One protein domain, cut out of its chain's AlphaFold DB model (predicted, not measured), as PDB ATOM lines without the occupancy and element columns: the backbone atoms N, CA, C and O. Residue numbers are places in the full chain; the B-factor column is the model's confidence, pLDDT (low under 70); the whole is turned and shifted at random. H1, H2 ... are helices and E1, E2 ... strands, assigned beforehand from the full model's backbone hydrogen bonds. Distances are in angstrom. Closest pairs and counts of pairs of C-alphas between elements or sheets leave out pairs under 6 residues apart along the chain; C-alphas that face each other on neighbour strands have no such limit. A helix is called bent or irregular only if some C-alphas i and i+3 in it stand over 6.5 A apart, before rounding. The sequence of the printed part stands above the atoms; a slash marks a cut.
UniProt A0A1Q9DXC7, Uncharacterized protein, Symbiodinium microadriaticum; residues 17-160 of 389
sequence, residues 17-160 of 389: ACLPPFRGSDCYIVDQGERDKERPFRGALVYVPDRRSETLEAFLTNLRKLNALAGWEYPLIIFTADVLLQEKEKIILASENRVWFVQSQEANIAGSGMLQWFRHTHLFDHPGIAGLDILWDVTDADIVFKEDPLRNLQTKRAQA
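AT A GLANCE: This is residues 17 to 160 of the 389 residues of an uncharacterized protein of Symbiodinium microadriaticum (UniProt A0A1Q9DXC7). A small, strongly twisted sheet of four parallel strands runs through the middle of a rounded body, with H2 and H3 on one side of it, H4 and H5 toward the other, and H6 along its edge strand E4. The inner strands E1 and E2 make the core, and residues 17 to 33, with no named element, lie toward the E3 edge. The printed part has 144 residues, 70 of them, under half, in named elements, in the order H1 E1 H2 E2 H3 E3 H4 H5 E4 H6; the class is mixed, helices and strands. The sheet order is E3 E2 E1 E4. The whole is compact, with a radius of gyration of the C-alphas of 14.5 A and spans of 38 by 33 by 28 A.

HOW THE PARTS SIT: E1, residues 43 to 47, and E2, residues 76 to 80, are parallel at 39 degrees, with N 77 and O 45 within hydrogen-bond range at 2.8 A. E3, residues 99 to 103, is parallel to E2 at 26 degrees, with N 100 and O 76 at 2.8 A. E4, residues 134 to 137, is parallel to E1 at 22 degrees, with N 46 and O 136 at 2.8 A. H2, residues 56 to 72, and H3, residues 85 to 94, each only graze the sheet. They touch, closest at the C-alphas of Leu 60 and Ala 94, 6.3 A, at a steep tilt of 46 degrees, the same way. E1, H2, E2 and E2, H3, E3 are strand-helix-strand units, parallel neighbour strands joined through a helix, with right-handed crossovers. H4, residues 112 to 120, and H5, residues 122 to 125, meet only through their link; they stand in a split, right-handed unit from E3 to E4, with E2 and E1 between those strands. H4 only just is on the sheet, grazing it with 5 pairs of C-alphas within 10 A; H5 is only just not on it, with 4. H6, residues 149 to 155, lies over E4 at a height over the sheet of 8.9 A and runs along the strands, only just, at 27 degrees on the local plane. H1, residues 34 to 37, is not on the sheet. Every O i to N i+4 pair is within hydrogen-bond range in H3, H4 and H6, and 8 of 13 in H2; H1 and H5 are too short for one.

IN THESE COORDINATES: H1 begins at C-alpha 34 (53.225, 59.485, 74.946) and is irregular, its C-alphas 34 and 37 being 7.1 A apart. H2 is 24.8 A long, kinks by 40 degrees near residue 66 and is only just irregular: C-alphas 68 and 71 are 6.9 A apart. E1 measures 13.4 A, E2 12.6 A, E3 13.1 A, E4 10.0 A, H3 14.3 A, H4 12.1 A, H5 5.5 A and H6 10.0 A. H6 ends at C-alpha 155 (46.555, 78.522, 79.807).

THE WHOLE: The two C-alphas farthest apart, those of Gln 86 and Arg 157, are 41.7 A apart. The printed part has no cut. The link from E4 to H6, 11 residues, is long. Mean pLDDT of the printed part is 82.8; residues 17 to 29, 110 to 111, 141 to 144 and 157 to 160 are under 70.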
ATOM      1  N   ALA A  17      31.480  48.253  76.057       59.03
ATOM      2  CA  ALA A  17      31.927  49.601  75.759       59.03
ATOM      3  C   ALA A  17      33.234  49.806  76.533       59.03
ATOM      4  O   ALA A  17      33.212  49.972  77.751       59.03
ATOM      5  N   CYS A  18      34.376  49.692  75.853       65.19
ATOM      6  CA  CYS A  18      35.668  49.950  76.464       65.19
ATOM      7  C   CYS A  18      35.695  51.438  76.801       65.19
ATOM      8  O   CYS A  18      35.811  52.287  75.916       65.19
ATOM      9  N   LEU A  19      35.475  51.758  78.074       66.00
ATOM     10  CA  LEU A  19      35.514  53.138  78.525       66.00
ATOM     11  C   LEU A  19      36.966  53.633  78.446       66.00
ATOM     12  O   LEU A  19      37.897  52.843  78.614       66.00
ATOM     13  N   PRO A  20      37.192  54.926  78.211       64.94
ATOM     14  CA  PRO A  20      38.520  55.514  78.314       64.94
ATOM     15  C   PRO A  20      39.239  55.143  79.626       64.94
ATOM     16  O   PRO A  20      38.602  55.177  80.682       64.94
ATOM     17  N   PRO A  21      40.553  54.838  79.614       57.31
ATOM     18  CA  PRO A  21      41.492  54.878  78.491       57.31
ATOM     19  C   PRO A  21      41.716  53.499  77.834       57.31
ATOM     20  O   PRO A  21      42.847  53.175  77.496       57.31
ATOM     21  N   PHE A  22      40.706  52.634  77.710       62.56
ATOM     22  CA  PHE A  22      40.876  51.289  77.140       62.56
ATOM     23  C   PHE A  22      40.451  51.244  75.661       62.56
ATOM     24  O   PHE A  22      39.424  51.816  75.294       62.56
ATOM     25  N   ARG A  23      41.234  50.583  74.789       64.81
ATOM     26  CA  ARG A  23      41.047  50.630  73.317       64.81
ATOM     27  C   ARG A  23      40.324  49.430  72.698       64.81
ATOM     28  O   ARG A  23      40.524  48.289  73.087       64.81
ATOM     29  N   GLY A  24      39.649  49.692  71.575       54.41
ATOM     30  CA  GLY A  24      39.436  48.711  70.502       54.41
ATOM     31  C   GLY A  24      38.478  47.555  70.807       54.41
ATOM     32  O   GLY A  24      37.461  47.723  71.474       54.41
ATOM     33  N   SER A  25      38.772  46.384  70.233       52.28
ATOM     34  CA  SER A  25      38.041  45.128  70.452       52.28
ATOM     35  C   SER A  25      38.403  44.433  71.773       52.28
ATOM     36  O   SER A  25      37.762  43.443  72.122       52.28
ATOM     37  N   ASP A  26      39.404  44.948  72.498       59.56
ATOM     38  CA  ASP A  26      39.956  44.368  73.721       59.56
ATOM     39  C   ASP A  26      40.067  45.428  74.833       59.56
ATOM     40  O   ASP A  26      41.057  46.156  74.946       59.56
ATOM     41  N   CYS A  27      39.046  45.483  75.693       64.31
ATOM     42  CA  CYS A  27      38.946  46.457  76.782       64.31
ATOM     43  C   CYS A  27      39.998  46.296  77.894       64.31
ATOM     44  O   CYS A  27      39.934  47.025  78.881       64.31
ATOM     45  N   TYR A  28      40.943  45.360  77.780       62.28
ATOM     46  CA  TYR A  28      41.994  45.165  78.781       62.28
ATOM     47  C   TYR A  28      43.280  45.934  78.465       62.28
ATOM     48  O   TYR A  28      44.153  46.045  79.329       62.28
ATOM     49  N   ILE A  29      43.415  46.498  77.260       69.06
ATOM     50  CA  ILE A  29      44.624  47.226  76.872       69.06
ATOM     51  C   ILE A  29      44.449  48.723  77.130       69.06
ATOM     52  O   ILE A  29      43.646  49.392  76.478       69.06
ATOM     53  N   VAL A  30      45.245  49.244  78.067       74.06
ATOM     54  CA  VAL A  30      45.364  50.681  78.333       74.06
ATOM     55  C   VAL A  30      46.006  51.370  77.130       74.06
ATOM     56  O   VAL A  30      47.093  51.010  76.685       74.06
ATOM     57  N   ASP A  31      45.332  52.392  76.636       76.12
ATOM     58  CA  ASP A  31      45.711  53.214  75.502       76.12
ATOM     59  C   ASP A  31      46.241  54.558  76.005       76.12
ATOM     60  O   ASP A  31      45.548  55.572  75.968       76.12
ATOM     61  N   GLN A  32      47.458  54.547  76.555       79.56
ATOM     62  CA  GLN A  32      48.171  55.756  76.981       79.56
ATOM     63  C   GLN A  32      48.988  56.319  75.815       79.56
ATOM     64  O   GLN A  32      49.825  55.618  75.253       79.56
ATOM     65  N   GLY A  33      48.754  57.586  75.474       83.62
ATOM     66  CA  GLY A  33      49.586  58.338  74.535       83.62
ATOM     67  C   GLY A  33      50.873  58.810  75.207       83.62
ATOM     68  O   GLY A  33      50.909  58.988  76.429       83.62
ATOM     69  N   GLU A  34      51.923  59.048  74.423       88.81
ATOM     70  CA  GLU A  34      53.225  59.485  74.946       88.81
ATOM     71  C   GLU A  34      53.106  60.834  75.668       88.81
ATOM     72  O   GLU A  34      53.671  61.028  76.747       88.81
ATOM     73  N   ARG A  35      52.268  61.731  75.134       88.75
ATOM     74  CA  ARG A  35      52.043  63.074  75.682       88.75
ATOM     75  C   ARG A  35      50.960  63.168  76.748       88.75
ATOM     76  O   ARG A  35      50.743  64.253  77.285       88.75
ATOM     77  N   ASP A  36      50.277  62.078  77.103       87.38
ATOM     78  CA  ASP A  36      49.204  62.139  78.110       87.38
ATOM     79  C   ASP A  36      49.724  62.602  79.478       87.38
ATOM     80  O   ASP A  36      49.022  63.316  80.190       87.38
ATOM     81  N   LYS A  37      50.973  62.262  79.818       87.81
ATOM     82  CA  LYS A  37      51.626  62.661  81.078       87.81
ATOM     83  C   LYS A  37      52.166  64.093  81.068       87.81
ATOM     84  O   LYS A  37      52.432  64.645  82.128       87.81
ATOM     85  N   GLU A  38      52.349  64.689  79.892       90.94
ATOM     86  CA  GLU A  38      52.897  66.045  79.750       90.94
ATOM     87  C   GLU A  38      51.836  67.132  79.969       90.94
ATOM     88  O   GLU A  38      52.162  68.303  80.179       90.94
ATOM     89  N   ARG A  39      50.551  66.766  79.894       89.62
ATOM     90  CA  ARG A  39      49.435  67.706  79.995       89.62
ATOM     91  C   ARG A  39      48.935  67.781  81.442       89.62
ATOM     92  O   ARG A  39      48.693  66.745  82.052       89.62
ATOM     93  N   PRO A  40      48.667  68.983  81.985       91.06
ATOM     94  CA  PRO A  40      48.081  69.140  83.321       91.06
ATOM     95  C   PRO A  40      46.559  68.890  83.338       91.06
ATOM     96  O   PRO A  40      45.874  69.315  84.262       91.06
ATOM     97  N   PHE A  41      46.011  68.298  82.276       91.38
ATOM     98  CA  PHE A  41      44.591  68.010  82.102       91.38
ATOM     99  C   PHE A  41      44.416  66.810  81.165       91.38
ATOM    100  O   PHE A  41      45.265  66.532  80.314       91.38
ATOM    101  N   ARG A  42      43.270  66.143  81.274       91.75
ATOM    102  CA  ARG A  42      42.841  65.058  80.392       91.75
ATOM    103  C   ARG A  42      41.883  65.607  79.343       91.75
ATOM    104  O   ARG A  42      40.748  65.969  79.650       91.75
ATOM    105  N   GLY A  43      42.376  65.717  78.114       93.25
ATOM    106  CA  GLY A  43      41.636  66.237  76.967       93.25
ATOM    107  C   GLY A  43      41.216  65.136  75.998       93.25
ATOM    108  O   GLY A  43      41.953  64.165  75.840       93.25
ATOM    109  N   ALA A  44      40.084  65.304  75.315       94.19
ATOM    110  CA  ALA A  44      39.699  64.449  74.192       94.19
ATOM    111  C   ALA A  44      38.962  65.221  73.092       94.19
ATOM    112  O   ALA A  44      38.301  66.232  73.349       94.19
ATOM    113  N   LEU A  45      39.049  64.702  71.870       93.88
ATOM    114  CA  LEU A  45      38.178  65.077  70.764       93.88
ATOM    115  C   LEU A  45      36.888  64.261  70.876       93.88
ATOM    116  O   LEU A  45      36.937  63.069  71.164       93.88
ATOM    117  N   VAL A  46      35.737  64.879  70.645       93.75
ATOM    118  CA  VAL A  46      34.434  64.215  70.694       93.75
ATOM    119  C   VAL A  46      33.767  64.315  69.337       93.75
ATOM    120  O   VAL A  46      33.658  65.398  68.769       93.75
ATOM    121  N   TYR A  47      33.297  63.179  68.845       91.62
ATOM    122  CA  TYR A  47      32.548  63.074  67.610       91.62
ATOM    123  C   TYR A  47      31.243  62.325  67.863       91.62
ATOM    124  O   TYR A  47      31.243  61.221  68.418       91.62
ATOM    125  N   VAL A  48      30.127  62.922  67.456       91.06
ATOM    126  CA  VAL A  48      28.800  62.318  67.586       91.06
ATOM    127  C   VAL A  48      28.179  62.209  66.183       91.06
ATOM    128  O   VAL A  48      27.542  63.160  65.735       91.06
ATOM    129  N   PRO A  49      28.387  61.085  65.466       87.69
ATOM    130  CA  PRO A  49      27.907  60.896  64.104       87.69
ATOM    131  C   PRO A  49      26.378  60.933  64.057       87.69
ATOM    132  O   PRO A  49      25.707  60.222  64.810       87.69
ATOM    133  N   ASP A  50      25.818  61.691  63.115       86.12
ATOM    134  CA  ASP A  50      24.399  61.591  62.780       86.12
ATOM    135  C   ASP A  50      24.190  60.427  61.812       86.12
ATOM    136  O   ASP A  50      24.272  60.575  60.598       86.12
ATOM    137  N   ARG A  51      23.870  59.247  62.344       77.25
ATOM    138  CA  ARG A  51      23.710  58.023  61.541       77.25
ATOM    139  C   ARG A  51      22.634  58.080  60.461       77.25
ATOM    140  O   ARG A  51      22.599  57.199  59.604       77.25
ATOM    141  N   ARG A  52      21.715  59.046  60.514       74.25
ATOM    142  CA  ARG A  52      20.677  59.185  59.483       74.25
ATOM    143  C   ARG A  52      21.187  59.918  58.257       74.25
ATOM    144  O   ARG A  52      20.739  59.617  57.153       74.25
ATOM    145  N   SER A  53      22.061  60.895  58.463       74.56
ATOM    146  CA  SER A  53      22.552  61.777  57.406       74.56
ATOM    147  C   SER A  53      23.989  61.455  56.993       74.56
ATOM    148  O   SER A  53      24.361  61.676  55.840       74.56
ATOM    149  N   GLU A  54      24.778  60.873  57.891       81.12
ATOM    150  CA  GLU A  54      26.174  60.547  57.667       81.12
ATOM    151  C   GLU A  54      26.354  59.071  57.302       81.12
ATOM    152  O   GLU A  54      26.092  58.154  58.082       81.12
ATOM    153  N   THR A  55      26.842  58.835  56.085       85.19
ATOM    154  CA  THR A  55      27.290  57.505  55.664       85.19
ATOM    155  C   THR A  55      28.657  57.197  56.270       85.19
ATOM    156  O   THR A  55      29.442  58.109  56.524       85.19
ATOM    157  N   LEU A  56      28.999  55.912  56.422       87.56
ATOM    158  CA  LEU A  56      30.339  55.515  56.870       87.56
ATOM    159  C   LEU A  56      31.444  56.183  56.031       87.56
ATOM    160  O   LEU A  56      32.429  56.636  56.587       87.56
ATOM    161  N   GLU A  57      31.278  56.314  54.713       89.00
ATOM    162  CA  GLU A  57      32.277  56.963  53.848       89.00
ATOM    163  C   GLU A  57      32.420  58.471  54.105       89.00
ATOM    164  O   GLU A  57      33.536  59.002  54.098       89.00
ATOM    165  N   ALA A  58      31.308  59.166  54.368       87.94
ATOM    166  CA  ALA A  58      31.340  60.565  54.791       87.94
ATOM    167  C   ALA A  58      32.055  60.700  56.143       87.94
ATOM    168  O   ALA A  58      32.964  61.522  56.275       87.94
ATOM    169  N   PHE A  59      31.746  59.803  57.081       87.56
ATOM    170  CA  PHE A  59      32.403  59.756  58.380       87.56
ATOM    171  C   PHE A  59      33.912  59.506  58.264       87.56
ATOM    172  O   PHE A  59      34.713  60.271  58.798       87.56
ATOM    173  N   LEU A  60      34.335  58.504  57.488       90.81
ATOM    174  CA  LEU A  60      35.751  58.219  57.229       90.81
ATOM    175  C   LEU A  60      36.460  59.408  56.560       90.81
ATOM    176  O   LEU A  60      37.626  59.680  56.844       90.81
ATOM    177  N   THR A  61      35.767  60.143  55.689       89.75
ATOM    178  CA  THR A  61      36.303  61.364  55.071       89.75
ATOM    179  C   THR A  61      36.509  62.470  56.105       89.75
ATOM    180  O   THR A  61      37.563  63.109  56.109       89.75
ATOM    181  N   ASN A  62      35.552  62.663  57.014       85.94
ATOM    182  CA  ASN A  62      35.668  63.613  58.118       85.94
ATOM    183  C   ASN A  62      36.800  63.223  59.082       85.94
ATOM    184  O   ASN A  62      37.612  64.074  59.441       85.94
ATOM    185  N   LEU A  63      36.947  61.937  59.411       86.44
ATOM    186  CA  LEU A  63      38.049  61.436  60.241       86.44
ATOM    187  C   LEU A  63      39.425  61.753  59.655       86.44
ATOM    188  O   LEU A  63      40.312  62.188  60.385       86.44
ATOM    189  N   ARG A  64      39.605  61.608  58.336       88.12
ATOM    190  CA  ARG A  64      40.876  61.959  57.680       88.12
ATOM    191  C   ARG A  64      41.217  63.439  57.825       88.12
ATOM    192  O   ARG A  64      42.392  63.771  57.949       88.12
ATOM    193  N   LYS A  65      40.222  64.334  57.851       85.56
ATOM    194  CA  LYS A  65      40.462  65.759  58.145       85.56
ATOM    195  C   LYS A  65      40.993  65.944  59.573       85.56
ATOM    196  O   LYS A  65      41.885  66.760  59.789       85.56
ATOM    197  N   LEU A  66      40.496  65.152  60.526       85.25
ATOM    198  CA  LEU A  66      40.942  65.175  61.923       85.25
ATOM    199  C   LEU A  66      42.341  64.575  62.133       85.25
ATOM    200  O   LEU A  66      42.938  64.817  63.180       85.25
ATOM    201  N   ASN A  67      42.915  63.858  61.160       86.56
ATOM    202  CA  ASN A  67      44.304  63.382  61.255       86.56
ATOM    203  C   ASN A  67      45.307  64.542  61.321       86.56
ATOM    204  O   ASN A  67      46.353  64.413  61.947       86.56
ATOM    205  N   ALA A  68      44.953  65.724  60.805       83.50
ATOM    206  CA  ALA A  68      45.754  66.932  61.010       83.50
ATOM    207  C   ALA A  68      45.944  67.289  62.502       83.50
ATOM    208  O   ALA A  68      46.879  68.009  62.849       83.50
ATOM    209  N   LEU A  69      45.076  66.781  63.384       83.75
ATOM    210  CA  LEU A  69      45.130  66.972  64.834       83.75
ATOM    211  C   LEU A  69      45.886  65.846  65.558       83.75
ATOM    212  O   LEU A  69      46.199  65.994  66.741       83.75
ATOM    213  N   ALA A  70      46.224  64.750  64.867       83.88
ATOM    214  CA  ALA A  70      46.864  63.578  65.466       83.88
ATOM    215  C   ALA A  70      48.242  63.899  66.058       83.88
ATOM    216  O   ALA A  70      48.641  63.309  67.059       83.88
ATOM    217  N   GLY A  71      48.927  64.919  65.528       86.56
ATOM    218  CA  GLY A  71      50.186  65.422  66.081       86.56
ATOM    219  C   GLY A  71      50.082  65.968  67.512       86.56
ATOM    220  O   GLY A  71      51.114  66.174  68.153       86.56
ATOM    221  N   TRP A  72      48.873  66.206  68.031       89.50
ATOM    222  CA  TRP A  72      48.644  66.536  69.439       89.50
ATOM    223  C   TRP A  72      48.298  65.336  70.305       89.50
ATOM    224  O   TRP A  72      48.221  65.520  71.510       89.50
ATOM    225  N   GLU A  73      48.139  64.140  69.736       91.62
ATOM    226  CA  GLU A  73      47.861  62.876  70.426       91.62
ATOM    227  C   GLU A  73      46.634  62.895  71.352       91.62
ATOM    228  O   GLU A  73      46.609  62.194  72.372       91.62
ATOM    229  N   TYR A  74      45.612  63.698  71.048       92.44
ATOM    230  CA  TYR A  74      44.345  63.606  71.773       92.44
ATOM    231  C   TYR A  74      43.553  62.385  71.292       92.44
ATOM    232  O   TYR A  74      43.476  62.140  70.088       92.44
ATOM    233  N   PRO A  75      42.955  61.610  72.208       92.62
ATOM    234  CA  PRO A  75      42.061  60.534  71.821       92.62
ATOM    235  C   PRO A  75      40.780  61.112  71.209       92.62
ATOM    236  O   PRO A  75      40.279  62.153  71.644       92.62
ATOM    237  N   LEU A  76      40.248  60.424  70.206       92.25
ATOM    238  CA  LEU A  76      38.968  60.684  69.574       92.25
ATOM    239  C   LEU A  76      37.906  59.747  70.147       92.25
ATOM    240  O   LEU A  76      37.995  58.530  70.008       92.25
ATOM    241  N   ILE A  77      36.873  60.327  70.740       92.75
ATOM    242  CA  ILE A  77      35.746  59.616  71.331       92.75
ATOM    243  C   ILE A  77      34.575  59.677  70.372       92.75
ATOM    244  O   ILE A  77      34.066  60.756  70.078       92.75
ATOM    245  N   ILE A  78      34.134  58.512  69.917       91.44
ATOM    246  CA  ILE A  78      32.990  58.371  69.027       91.44
ATOM    247  C   ILE A  78      31.813  57.858  69.847       91.44
ATOM    248  O   ILE A  78      31.816  56.710  70.302       91.44
ATOM    249  N   PHE A  79      30.802  58.706  70.016       90.94
ATOM    250  CA  PHE A  79      29.545  58.335  70.660       90.94
ATOM    251  C   PHE A  79      28.630  57.673  69.654       90.94
ATOM    252  O   PHE A  79      28.328  58.240  68.614       90.94
ATOM    253  N   THR A  80      28.187  56.456  69.920       87.19
ATOM    254  CA  THR A  80      27.439  55.710  68.913       87.19
ATOM    255  C   THR A  80      26.621  54.612  69.556       87.19
ATOM    256  O   THR A  80      27.038  54.040  70.554       87.19
ATOM    257  N   ALA A  81      25.462  54.291  68.994       81.50
ATOM    258  CA  ALA A  81      24.639  53.217  69.532       81.50
ATOM    259  C   ALA A  81      25.257  51.844  69.242       81.50
ATOM    260  O   ALA A  81      25.599  51.110  70.163       81.50
ATOM    261  N   ASP A  82      25.494  51.553  67.956       78.38
ATOM    262  CA  ASP A  82      25.862  50.214  67.490       78.38
ATOM    263  C   ASP A  82      26.788  50.264  66.268       78.38
ATOM    264  O   ASP A  82      26.329  50.261  65.129       78.38
ATOM    265  N   VAL A  83      28.107  50.355  66.440       78.12
ATOM    266  CA  VAL A  83      29.046  50.222  65.302       78.12
ATOM    267  C   VAL A  83      29.391  48.751  65.128       78.12
ATOM    268  O   VAL A  83      29.875  48.120  66.076       78.12
ATOM    269  N   LEU A  84      29.165  48.213  63.928       83.69
ATOM    270  CA  LEU A  84      29.555  46.842  63.612       83.69
ATOM    271  C   LEU A  84      31.077  46.705  63.725       83.69
ATOM    272  O   LEU A  84      31.816  47.639  63.424       83.69
ATOM    273  N   LEU A  85      31.572  45.528  64.115       81.88
ATOM    274  CA  LEU A  85      33.014  45.309  64.292       81.88
ATOM    275  C   LEU A  85      33.827  45.712  63.046       81.88
ATOM    276  O   LEU A  85      34.816  46.428  63.162       81.88
ATOM    277  N   GLN A  86      33.340  45.349  61.857       84.50
ATOM    278  CA  GLN A  86      33.968  45.695  60.575       84.50
ATOM    279  C   GLN A  86      34.024  47.209  60.318       84.50
ATOM    280  O   GLN A  86      34.942  47.705  59.671       84.50
ATOM    281  N   GLU A  87      33.039  47.965  60.802       87.31
ATOM    282  CA  GLU A  87      33.032  49.424  60.690       87.31
ATOM    283  C   GLU A  87      34.014  50.041  61.686       87.31
ATOM    284  O   GLU A  87      34.763  50.938  61.307       87.31
ATOM    285  N   LYS A  88      34.084  49.520  62.925       85.56
ATOM    286  CA  LYS A  88      35.080  49.953  63.923       85.56
ATOM    287  C   LYS A  88      36.497  49.784  63.390       85.56
ATOM    288  O   LYS A  88      37.299  50.702  63.513       85.56
ATOM    289  N   GLU A  89      36.793  48.648  62.762       85.25
ATOM    290  CA  GLU A  89      38.093  48.385  62.136       85.25
ATOM    291  C   GLU A  89      38.415  49.412  61.043       85.25
ATOM    292  O   GLU A  89      39.497  49.993  61.051       85.25
ATOM    293  N   LYS A  90      37.464  49.712  60.147       89.31
ATOM    294  CA  LYS A  90      37.643  50.745  59.109       89.31
ATOM    295  C   LYS A  90      37.884  52.135  59.699       89.31
ATOM    296  O   LYS A  90      38.729  52.868  59.198       89.31
ATOM    297  N   ILE A  91      37.150  52.484  60.753       89.88
ATOM    298  CA  ILE A  91      37.271  53.760  61.467       89.88
ATOM    299  C   ILE A  91      38.651  53.888  62.114       89.88
ATOM    300  O   ILE A  91      39.320  54.901  61.918       89.88
ATOM    301  N   ILE A  92      39.093  52.852  62.835       88.19
ATOM    302  CA  ILE A  92      40.417  52.808  63.468       88.19
ATOM    303  C   ILE A  92      41.512  52.935  62.407       88.19
ATOM    304  O   ILE A  92      42.433  53.720  62.580       88.19
ATOM    305  N   LEU A  93      41.401  52.218  61.284       87.81
ATOM    306  CA  LEU A  93      42.391  52.276  60.203       87.81
ATOM    307  C   LEU A  93      42.428  53.627  59.473       87.81
ATOM    308  O   LEU A  93      43.448  53.970  58.880       87.81
ATOM    309  N   ALA A  94      41.326  54.380  59.471       90.38
ATOM    310  CA  ALA A  94      41.255  55.685  58.820       90.38
ATOM    311  C   ALA A  94      41.742  56.841  59.706       90.38
ATOM    312  O   ALA A  94      42.063  57.909  59.175       90.38
ATOM    313  N   SER A  95      41.782  56.648  61.028       89.94
ATOM    314  CA  SER A  95      42.204  57.675  61.974       89.94
ATOM    315  C   SER A  95      43.645  57.467  62.428       89.94
ATOM    316  O   SER A  95      44.032  56.380  62.837       89.94
ATOM    317  N   GLU A  96      44.430  58.540  62.413       91.44
ATOM    318  CA  GLU A  96      45.740  58.578  63.076       91.44
ATOM    319  C   GLU A  96      45.615  58.888  64.576       91.44
ATOM    320  O   GLU A  96      46.572  58.742  65.334       91.44
ATOM    321  N   ASN A  97      44.429  59.314  65.021       89.88
ATOM    322  CA  ASN A  97      44.145  59.519  66.434       89.88
ATOM    323  C   ASN A  97      43.856  58.173  67.109       89.88
ATOM    324  O   ASN A  97      43.327  57.242  66.502       89.88
ATOM    325  N   ARG A  98      44.117  58.097  68.414       89.88
ATOM    326  CA  ARG A  98      43.621  57.000  69.255       89.88
ATOM    327  C   ARG A  98      42.097  57.053  69.300       89.88
ATOM    328  O   ARG A  98      41.556  58.083  69.681       89.88
ATOM    329  N   VAL A  99      41.401  55.984  68.917       88.44
ATOM    330  CA  VAL A  99      39.931  55.986  68.822       88.44
ATOM    331  C   VAL A  99      39.294  55.192  69.959       88.44
ATOM    332  O   VAL A  99      39.566  54.002  70.132       88.44
ATOM    333  N   TRP A 100      38.380  55.833  70.685       89.31
ATOM    334  CA  TRP A 100      37.545  55.230  71.721       89.31
ATOM    335  C   TRP A 100      36.082  55.221  71.276       89.31
ATOM    336  O   TRP A 100      35.556  56.230  70.809       89.31
ATOM    337  N   PHE A 101      35.408  54.083  71.434       87.38
ATOM    338  CA  PHE A 101      33.989  53.940  71.100       87.38
ATOM    339  C   PHE A 101      33.166  53.911  72.377       87.38
ATOM    340  O   PHE A 101      33.310  53.001  73.193       87.38
ATOM    341  N   VAL A 102      32.268  54.878  72.521       88.19
ATOM    342  CA  VAL A 102      31.386  54.990  73.678       88.19
ATOM    343  C   VAL A 102      29.962  54.689  73.236       88.19
ATOM    344  O   VAL A 102      29.420  55.358  72.355       88.19
ATOM    345  N   GLN A 103      29.367  53.660  73.842       86.25
ATOM    346  CA  GLN A 103      27.968  53.334  73.594       86.25
ATOM    347  C   GLN A 103      27.059  54.366  74.248       86.25
ATOM    348  O   GLN A 103      27.166  54.595  75.448       86.25
ATOM    349  N   SER A 104      26.164  54.950  73.455       86.94
ATOM    350  CA  SER A 104      25.103  55.841  73.929       86.94
ATOM    351  C   SER A 104      23.844  55.590  73.112       86.94
ATOM    352  O   SER A 104      23.868  55.627  71.878       86.94
ATOM    353  N   GLN A 105      22.740  55.317  73.807       85.69
ATOM    354  CA  GLN A 105      21.433  55.159  73.165       85.69
ATOM    355  C   GLN A 105      20.911  56.511  72.673       85.69
ATOM    356  O   GLN A 105      20.248  56.586  71.639       85.69
ATOM    357  N   GLU A 106      21.286  57.583  73.369       82.69
ATOM    358  CA  GLU A 106      20.970  58.970  73.049       82.69
ATOM    359  C   GLU A 106      21.589  59.396  71.714       82.69
ATOM    360  O   GLU A 106      20.964  60.118  70.936       82.69
ATOM    361  N   ALA A 107      22.768  58.859  71.384       76.69
ATOM    362  CA  ALA A 107      23.404  59.042  70.082       76.69
ATOM    363  C   ALA A 107      22.674  58.324  68.924       76.69
ATOM    364  O   ALA A 107      22.970  58.598  67.763       76.69
ATOM    365  N   ASN A 108      21.724  57.416  69.201       73.25
ATOM    366  CA  ASN A 108      20.870  56.802  68.171       73.25
ATOM    367  C   ASN A 108      19.564  57.559  67.929       73.25
ATOM    368  O   ASN A 108      18.756  57.129  67.096       73.25
ATOM    369  N   ILE A 109      19.283  58.608  68.709       72.44
ATOM    370  CA  ILE A 109      17.957  59.205  68.678       72.44
ATOM    371  C   ILE A 109      17.730  59.869  67.323       72.44
ATOM    372  O   ILE A 109      18.501  60.675  66.809       72.44
ATOM    373  N   ALA A 110      16.608  59.473  66.747       56.88
ATOM    374  CA  ALA A 110      16.062  59.936  65.501       56.88
ATOM    375  C   ALA A 110      15.903  61.466  65.434       56.88
ATOM    376  O   ALA A 110      14.957  62.010  65.996       56.88
ATOM    377  N   GLY A 111      16.734  62.132  64.630       68.00
ATOM    378  CA  GLY A 111      16.522  63.522  64.216       68.00
ATOM    379  C   GLY A 111      17.552  64.494  64.781       68.00
ATOM    380  O   GLY A 111      17.983  64.382  65.926       68.00
ATOM    381  N   SER A 112      17.914  65.479  63.957       76.88
ATOM    382  CA  SER A 112      18.963  66.453  64.263       76.88
ATOM    383  C   SER A 112      18.736  67.168  65.597       76.88
ATOM    384  O   SER A 112      19.691  67.362  66.334       76.88
ATOM    385  N   GLY A 113      17.488  67.487  65.961       85.50
ATOM    386  CA  GLY A 113      17.171  68.175  67.218       85.50
ATOM    387  C   GLY A 113      17.611  67.413  68.471       85.50
ATOM    388  O   GLY A 113      18.291  67.982  69.320       85.50
ATOM    389  N   MET A 114      17.289  66.120  68.575       89.00
ATOM    390  CA  MET A 114      17.636  65.307  69.752       89.00
ATOM    391  C   MET A 114      19.133  65.055  69.869       89.00
ATOM    392  O   MET A 114      19.688  65.135  70.963       89.00
ATOM    393  N   LEU A 115      19.793  64.803  68.739       89.44
ATOM    394  CA  LEU A 115      21.240  64.645  68.712       89.44
ATOM    395  C   LEU A 115      21.943  65.933  69.157       89.44
ATOM    396  O   LEU A 115      22.860  65.889  69.972       89.44
ATOM    397  N   GLN A 116      21.486  67.087  68.660       89.62
ATOM    398  CA  GLN A 116      22.007  68.396  69.060       89.62
ATOM    399  C   GLN A 116      21.727  68.692  70.536       89.62
ATOM    400  O   GLN A 116      22.607  69.197  71.230       89.62
ATOM    401  N   TRP A 117      20.542  68.326  71.037       92.25
ATOM    402  CA  TRP A 117      20.212  68.432  72.457       92.25
ATOM    403  C   TRP A 117      21.198  67.633  73.301       92.25
ATOM    404  O   TRP A 117      21.923  68.222  74.097       92.25
ATOM    405  N   PHE A 118      21.334  66.330  73.035       92.12
ATOM    406  CA  PHE A 118      22.310  65.474  73.710       92.12
ATOM    407  C   PHE A 118      23.723  66.074  73.670       92.12
ATOM    408  O   PHE A 118      24.341  66.246  74.719       92.12
ATOM    409  N   ARG A 119      24.212  66.474  72.488       90.81
ATOM    410  CA  ARG A 119      25.552  67.062  72.302       90.81
ATOM    411  C   ARG A 119      25.802  68.305  73.153       90.81
ATOM    412  O   ARG A 119      26.944  68.577  73.523       90.81
ATOM    413  N   HIS A 120      24.777  69.107  73.412       90.69
ATOM    414  CA  HIS A 120      24.928  70.414  74.050       90.69
ATOM    415  C   HIS A 120      24.464  70.455  75.506       90.69
ATOM    416  O   HIS A 120      24.781  71.425  76.198       90.69
ATOM    417  N   THR A 121      23.791  69.407  75.983       90.69
ATOM    418  CA  THR A 121      23.297  69.307  77.359       90.69
ATOM    419  C   THR A 121      23.845  68.053  78.050       90.69
ATOM    420  O   THR A 121      24.720  68.150  78.915       90.69
ATOM    421  N   HIS A 122      23.396  66.871  77.641       92.00
ATOM    422  CA  HIS A 122      23.605  65.599  78.345       92.00
ATOM    423  C   HIS A 122      24.955  64.930  78.087       92.00
ATOM    424  O   HIS A 122      25.400  64.124  78.899       92.00
ATOM    425  N   LEU A 123      25.653  65.291  77.006       92.38
ATOM    426  CA  LEU A 123      26.953  64.722  76.641       92.38
ATOM    427  C   LEU A 123      27.920  64.712  77.832       92.38
ATOM    428  O   LEU A 123      28.553  63.700  78.108       92.38
ATOM    429  N   PHE A 124      27.987  65.820  78.571       91.19
ATOM    430  CA  PHE A 124      28.924  66.023  79.680       91.19
ATOM    431  C   PHE A 124      28.620  65.195  80.940       91.19
ATOM    432  O   PHE A 124      29.479  65.124  81.818       91.19
ATOM    433  N   ASP A 125      27.451  64.552  81.023       91.00
ATOM    434  CA  ASP A 125      27.122  63.593  82.091       91.00
ATOM    435  C   ASP A 125      27.444  62.154  81.716       91.00
ATOM    436  O   ASP A 125      27.349  61.251  82.551       91.00
ATOM    437  N   HIS A 126      27.821  61.908  80.462       91.88
ATOM    438  CA  HIS A 126      28.001  60.548  80.010       91.88
ATOM    439  C   HIS A 126      29.169  59.875  80.763       91.88
ATOM    440  O   HIS A 126      30.288  60.403  80.774       91.88
ATOM    441  N   PRO A 127      28.978  58.674  81.344       89.25
ATOM    442  CA  PRO A 127      30.004  58.019  82.162       89.25
ATOM    443  C   PRO A 127      31.300  57.756  81.383       89.25
ATOM    444  O   PRO A 127      32.393  57.830  81.939       89.25
ATOM    445  N   GLY A 128      31.190  57.540  80.068       86.88
ATOM    446  CA  GLY A 128      32.337  57.393  79.166       86.88
ATOM    447  C   GLY A 128      33.277  58.597  79.079       86.88
ATOM    448  O   GLY A 128      34.367  58.446  78.543       86.88
ATOM    449  N   ILE A 129      32.912  59.763  79.616       91.31
ATOM    450  CA  ILE A 129      33.781  60.952  79.655       91.31
ATOM    451  C   ILE A 129      33.946  61.535  81.064       91.31
ATOM    452  O   ILE A 129      34.570  62.582  81.235       91.31
ATOM    453  N   ALA A 130      33.491  60.820  82.100       89.31
ATOM    454  CA  ALA A 130      33.635  61.211  83.507       89.31
ATOM    455  C   ALA A 130      35.101  61.270  83.992       89.31
ATOM    456  O   ALA A 130      35.398  61.818  85.057       89.31
ATOM    457  N   GLY A 131      36.045  60.757  83.202       88.94
ATOM    458  CA  GLY A 131      37.484  60.894  83.426       88.94
ATOM    459  C   GLY A 131      38.146  62.055  82.677       88.94
ATOM    460  O   GLY A 131      39.365  62.133  82.697       88.94
ATOM    461  N   LEU A 132      37.408  62.919  81.978       92.00
ATOM    462  CA  LEU A 132      37.996  63.951  81.112       92.00
ATOM    463  C   LEU A 132      37.691  65.355  81.618       92.00
ATOM    464  O   LEU A 132      36.573  65.637  82.042       92.00
ATOM    465  N   ASP A 133      38.678  66.238  81.544       92.81
ATOM    466  CA  ASP A 133      38.573  67.608  82.046       92.81
ATOM    467  C   ASP A 133      38.131  68.566  80.938       92.81
ATOM    468  O   ASP A 133      37.366  69.500  81.184       92.81
ATOM    469  N   ILE A 134      38.606  68.329  79.710       92.88
ATOM    470  CA  ILE A 134      38.341  69.184  78.553       92.88
ATOM    471  C   ILE A 134      37.918  68.327  77.363       92.88
ATOM    472  O   ILE A 134      38.558  67.332  77.030       92.88
ATOM    473  N   LEU A 135      36.849  68.742  76.697       93.06
ATOM    474  CA  LEU A 135      36.331  68.096  75.502       93.06
ATOM    475  C   LEU A 135      36.319  69.087  74.354       93.06
ATOM    476  O   LEU A 135      36.001  70.263  74.536       93.06
ATOM    477  N   TRP A 136      36.626  68.599  73.163       92.38
ATOM    478  CA  TRP A 136      36.470  69.364  71.941       92.38
ATOM    479  C   TRP A 136      35.563  68.622  70.973       92.38
ATOM    480  O   TRP A 136      35.953  67.627  70.376       92.38
ATOM    481  N   ASP A 137      34.346  69.136  70.823       91.00
ATOM    482  CA  ASP A 137      33.376  68.665  69.845       91.00
ATOM    483  C   ASP A 137      33.851  69.013  68.426       91.00
ATOM    484  O   ASP A 137      33.928  70.181  68.033       91.00
ATOM    485  N   VAL A 138      34.202  67.973  67.675       89.88
ATOM    486  CA  VAL A 138      34.709  68.033  66.302       89.88
ATOM    487  C   VAL A 138      33.679  67.534  65.282       89.88
ATOM    488  O   VAL A 138      34.021  67.316  64.123       89.88
ATOM    489  N   THR A 139      32.418  67.365  65.686       83.69
ATOM    490  CA  THR A 139      31.366  66.802  64.823       83.69
ATOM    491  C   THR A 139      31.112  67.660  63.576       83.69
ATOM    492  O   THR A 139      31.005  67.125  62.478       83.69
ATOM    493  N   ASP A 140      31.122  68.990  63.722       75.62
ATOM    494  CA  ASP A 140      30.849  69.947  62.630       75.62
ATOM    495  C   ASP A 140      32.122  70.687  62.162       75.62
ATOM    496  O   ASP A 140      32.084  71.809  61.650       75.62
ATOM    497  N   ALA A 141      33.290  70.098  62.416       63.56
ATOM    498  CA  ALA A 141      34.566  70.783  62.304       63.56
ATOM    499  C   ALA A 141      35.175  70.730  60.887       63.56
ATOM    500  O   ALA A 141      35.982  69.856  60.584       63.56
ATOM    501  N   ASP A 142      34.941  71.757  60.065       66.19
ATOM    502  CA  ASP A 142      35.880  72.130  58.991       66.19
ATOM    503  C   ASP A 142      37.029  72.957  59.588       66.19
ATOM    504  O   ASP A 142      37.085  74.183  59.413       66.19
ATOM    505  N   ILE A 143      37.902  72.326  60.387       62.47
ATOM    506  CA  ILE A 143      38.879  73.088  61.171       62.47
ATOM    507  C   ILE A 143      40.330  72.708  60.907       62.47
ATOM    508  O   ILE A 143      40.769  71.584  61.115       62.47
ATOM    509  N   VAL A 144      41.085  73.736  60.518       66.44
ATOM    510  CA  VAL A 144      42.543  73.766  60.498       66.44
ATOM    511  C   VAL A 144      42.978  74.697  61.626       66.44
ATOM    512  O   VAL A 144      42.765  75.909  61.559       66.44
ATOM    513  N   PHE A 145      43.575  74.140  62.676       70.88
ATOM    514  CA  PHE A 145      44.156  74.919  63.767       70.88
ATOM    515  C   PHE A 145      45.677  74.972  63.619       70.88
ATOM    516  O   PHE A 145      46.315  73.975  63.295       70.88
ATOM    517  N   LYS A 146      46.266  76.147  63.868       80.19
ATOM    518  CA  LYS A 146      47.730  76.325  63.881       80.19
ATOM    519  C   LYS A 146      48.367  75.952  65.224       80.19
ATOM    520  O   LYS A 146      49.565  75.709  65.279       80.19
ATOM    521  N   GLU A 147      47.576  75.938  66.291       85.19
ATOM    522  CA  GLU A 147      48.011  75.742  67.676       85.19
ATOM    523  C   GLU A 147      47.044  74.812  68.405       85.19
ATOM    524  O   GLU A 147      45.868  74.774  68.043       85.19
ATOM    525  N   ASP A 148      47.525  74.133  69.452       87.31
ATOM    526  CA  ASP A 148      46.728  73.230  70.292       87.31
ATOM    527  C   ASP A 148      45.624  74.009  71.042       87.31
ATOM    528  O   ASP A 148      45.918  74.760  71.986       87.31
ATOM    529  N   PRO A 149      44.342  73.851  70.660       83.44
ATOM    530  CA  PRO A 149      43.258  74.629  71.234       83.44
ATOM    531  C   PRO A 149      42.899  74.171  72.652       83.44
ATOM    532  O   PRO A 149      42.458  75.001  73.447       83.44
ATOM    533  N   LEU A 150      43.127  72.899  73.004       86.56
ATOM    534  CA  LEU A 150      42.858  72.400  74.354       86.56
ATOM    535  C   LEU A 150      43.873  72.972  75.344       86.56
ATOM    536  O   LEU A 150      43.503  73.476  76.408       86.56
ATOM    537  N   ARG A 151      45.154  72.992  74.959       85.94
ATOM    538  CA  ARG A 151      46.207  73.618  75.768       85.94
ATOM    539  C   ARG A 151      45.987  75.122  75.918       85.94
ATOM    540  O   ARG A 151      46.155  75.657  77.014       85.94
ATOM    541  N   ASN A 152      45.561  75.794  74.849       83.38
ATOM    542  CA  ASN A 152      45.238  77.221  74.871       83.38
ATOM    543  C   ASN A 152      44.052  77.559  75.787       83.38
ATOM    544  O   ASN A 152      44.057  78.610  76.432       83.38
ATOM    545  N   LEU A 153      43.050  76.679  75.875       80.88
ATOM    546  CA  LEU A 153      41.931  76.849  76.802       80.88
ATOM    547  C   LEU A 153      42.414  76.832  78.260       80.88
ATOM    548  O   LEU A 153      42.008  77.668  79.071       80.88
ATOM    549  N   GLN A 154      43.326  75.908  78.576       78.94
ATOM    550  CA  GLN A 154      43.866  75.759  79.922       78.94
ATOM    551  C   GLN A 154      44.722  76.960  80.340       78.94
ATOM    552  O   GLN A 154      44.534  77.495  81.433       78.94
ATOM    553  N   THR A 155      45.628  77.424  79.475       75.94
ATOM    554  CA  THR A 155      46.555  78.522  79.807       75.94
ATOM    555  C   THR A 155      45.855  79.867  79.967       75.94
ATOM    556  O   THR A 155      46.236  80.661  80.824       75.94
ATOM    557  N   LYS A 156      44.800  80.132  79.189       71.44
ATOM    558  CA  LYS A 156      44.107  81.431  79.192       71.44
ATOM    559  C   LYS A 156      43.070  81.593  80.308       71.44
ATOM    560  O   LYS A 156      42.343  82.583  80.298       71.44
ATOM    561  N   ARG A 157      42.957  80.632  81.241       65.38
ATOM    562  CA  ARG A 157      41.821  80.522  82.184       65.38
ATOM    563  C   ARG A 157      40.460  80.629  81.470       65.38
ATOM    564  O   ARG A 157      39.470  81.042  82.066       65.38
ATOM    565  N   ALA A 158      40.411  80.265  80.189       64.81
ATOM    566  CA  ALA A 158      39.188  80.307  79.409       64.81
ATOM    567  C   ALA A 158      38.311  79.110  79.795       64.81
ATOM    568  O   ALA A 158      38.813  78.019  80.078       64.81
ATOM    569  N   GLN A 159      36.997  79.319  79.835       63.62
ATOM    570  CA  GLN A 159      36.024  78.249  80.090       63.62
ATOM    571  C   GLN A 159      35.519  77.623  78.780       63.62
ATOM    572  O   GLN A 159      35.200  76.435  78.755       63.62
ATOM    573  N   ALA A 160      35.538  78.393  77.686       61.94
ATOM    574  CA  ALA A 160      35.121  77.972  76.354       61.94
ATOM    575  C   ALA A 160      36.004  78.590  75.254       61.94
ATOM    576  O   ALA A 160      36.504  79.711  75.400       61.94
TER     577      ALA A 160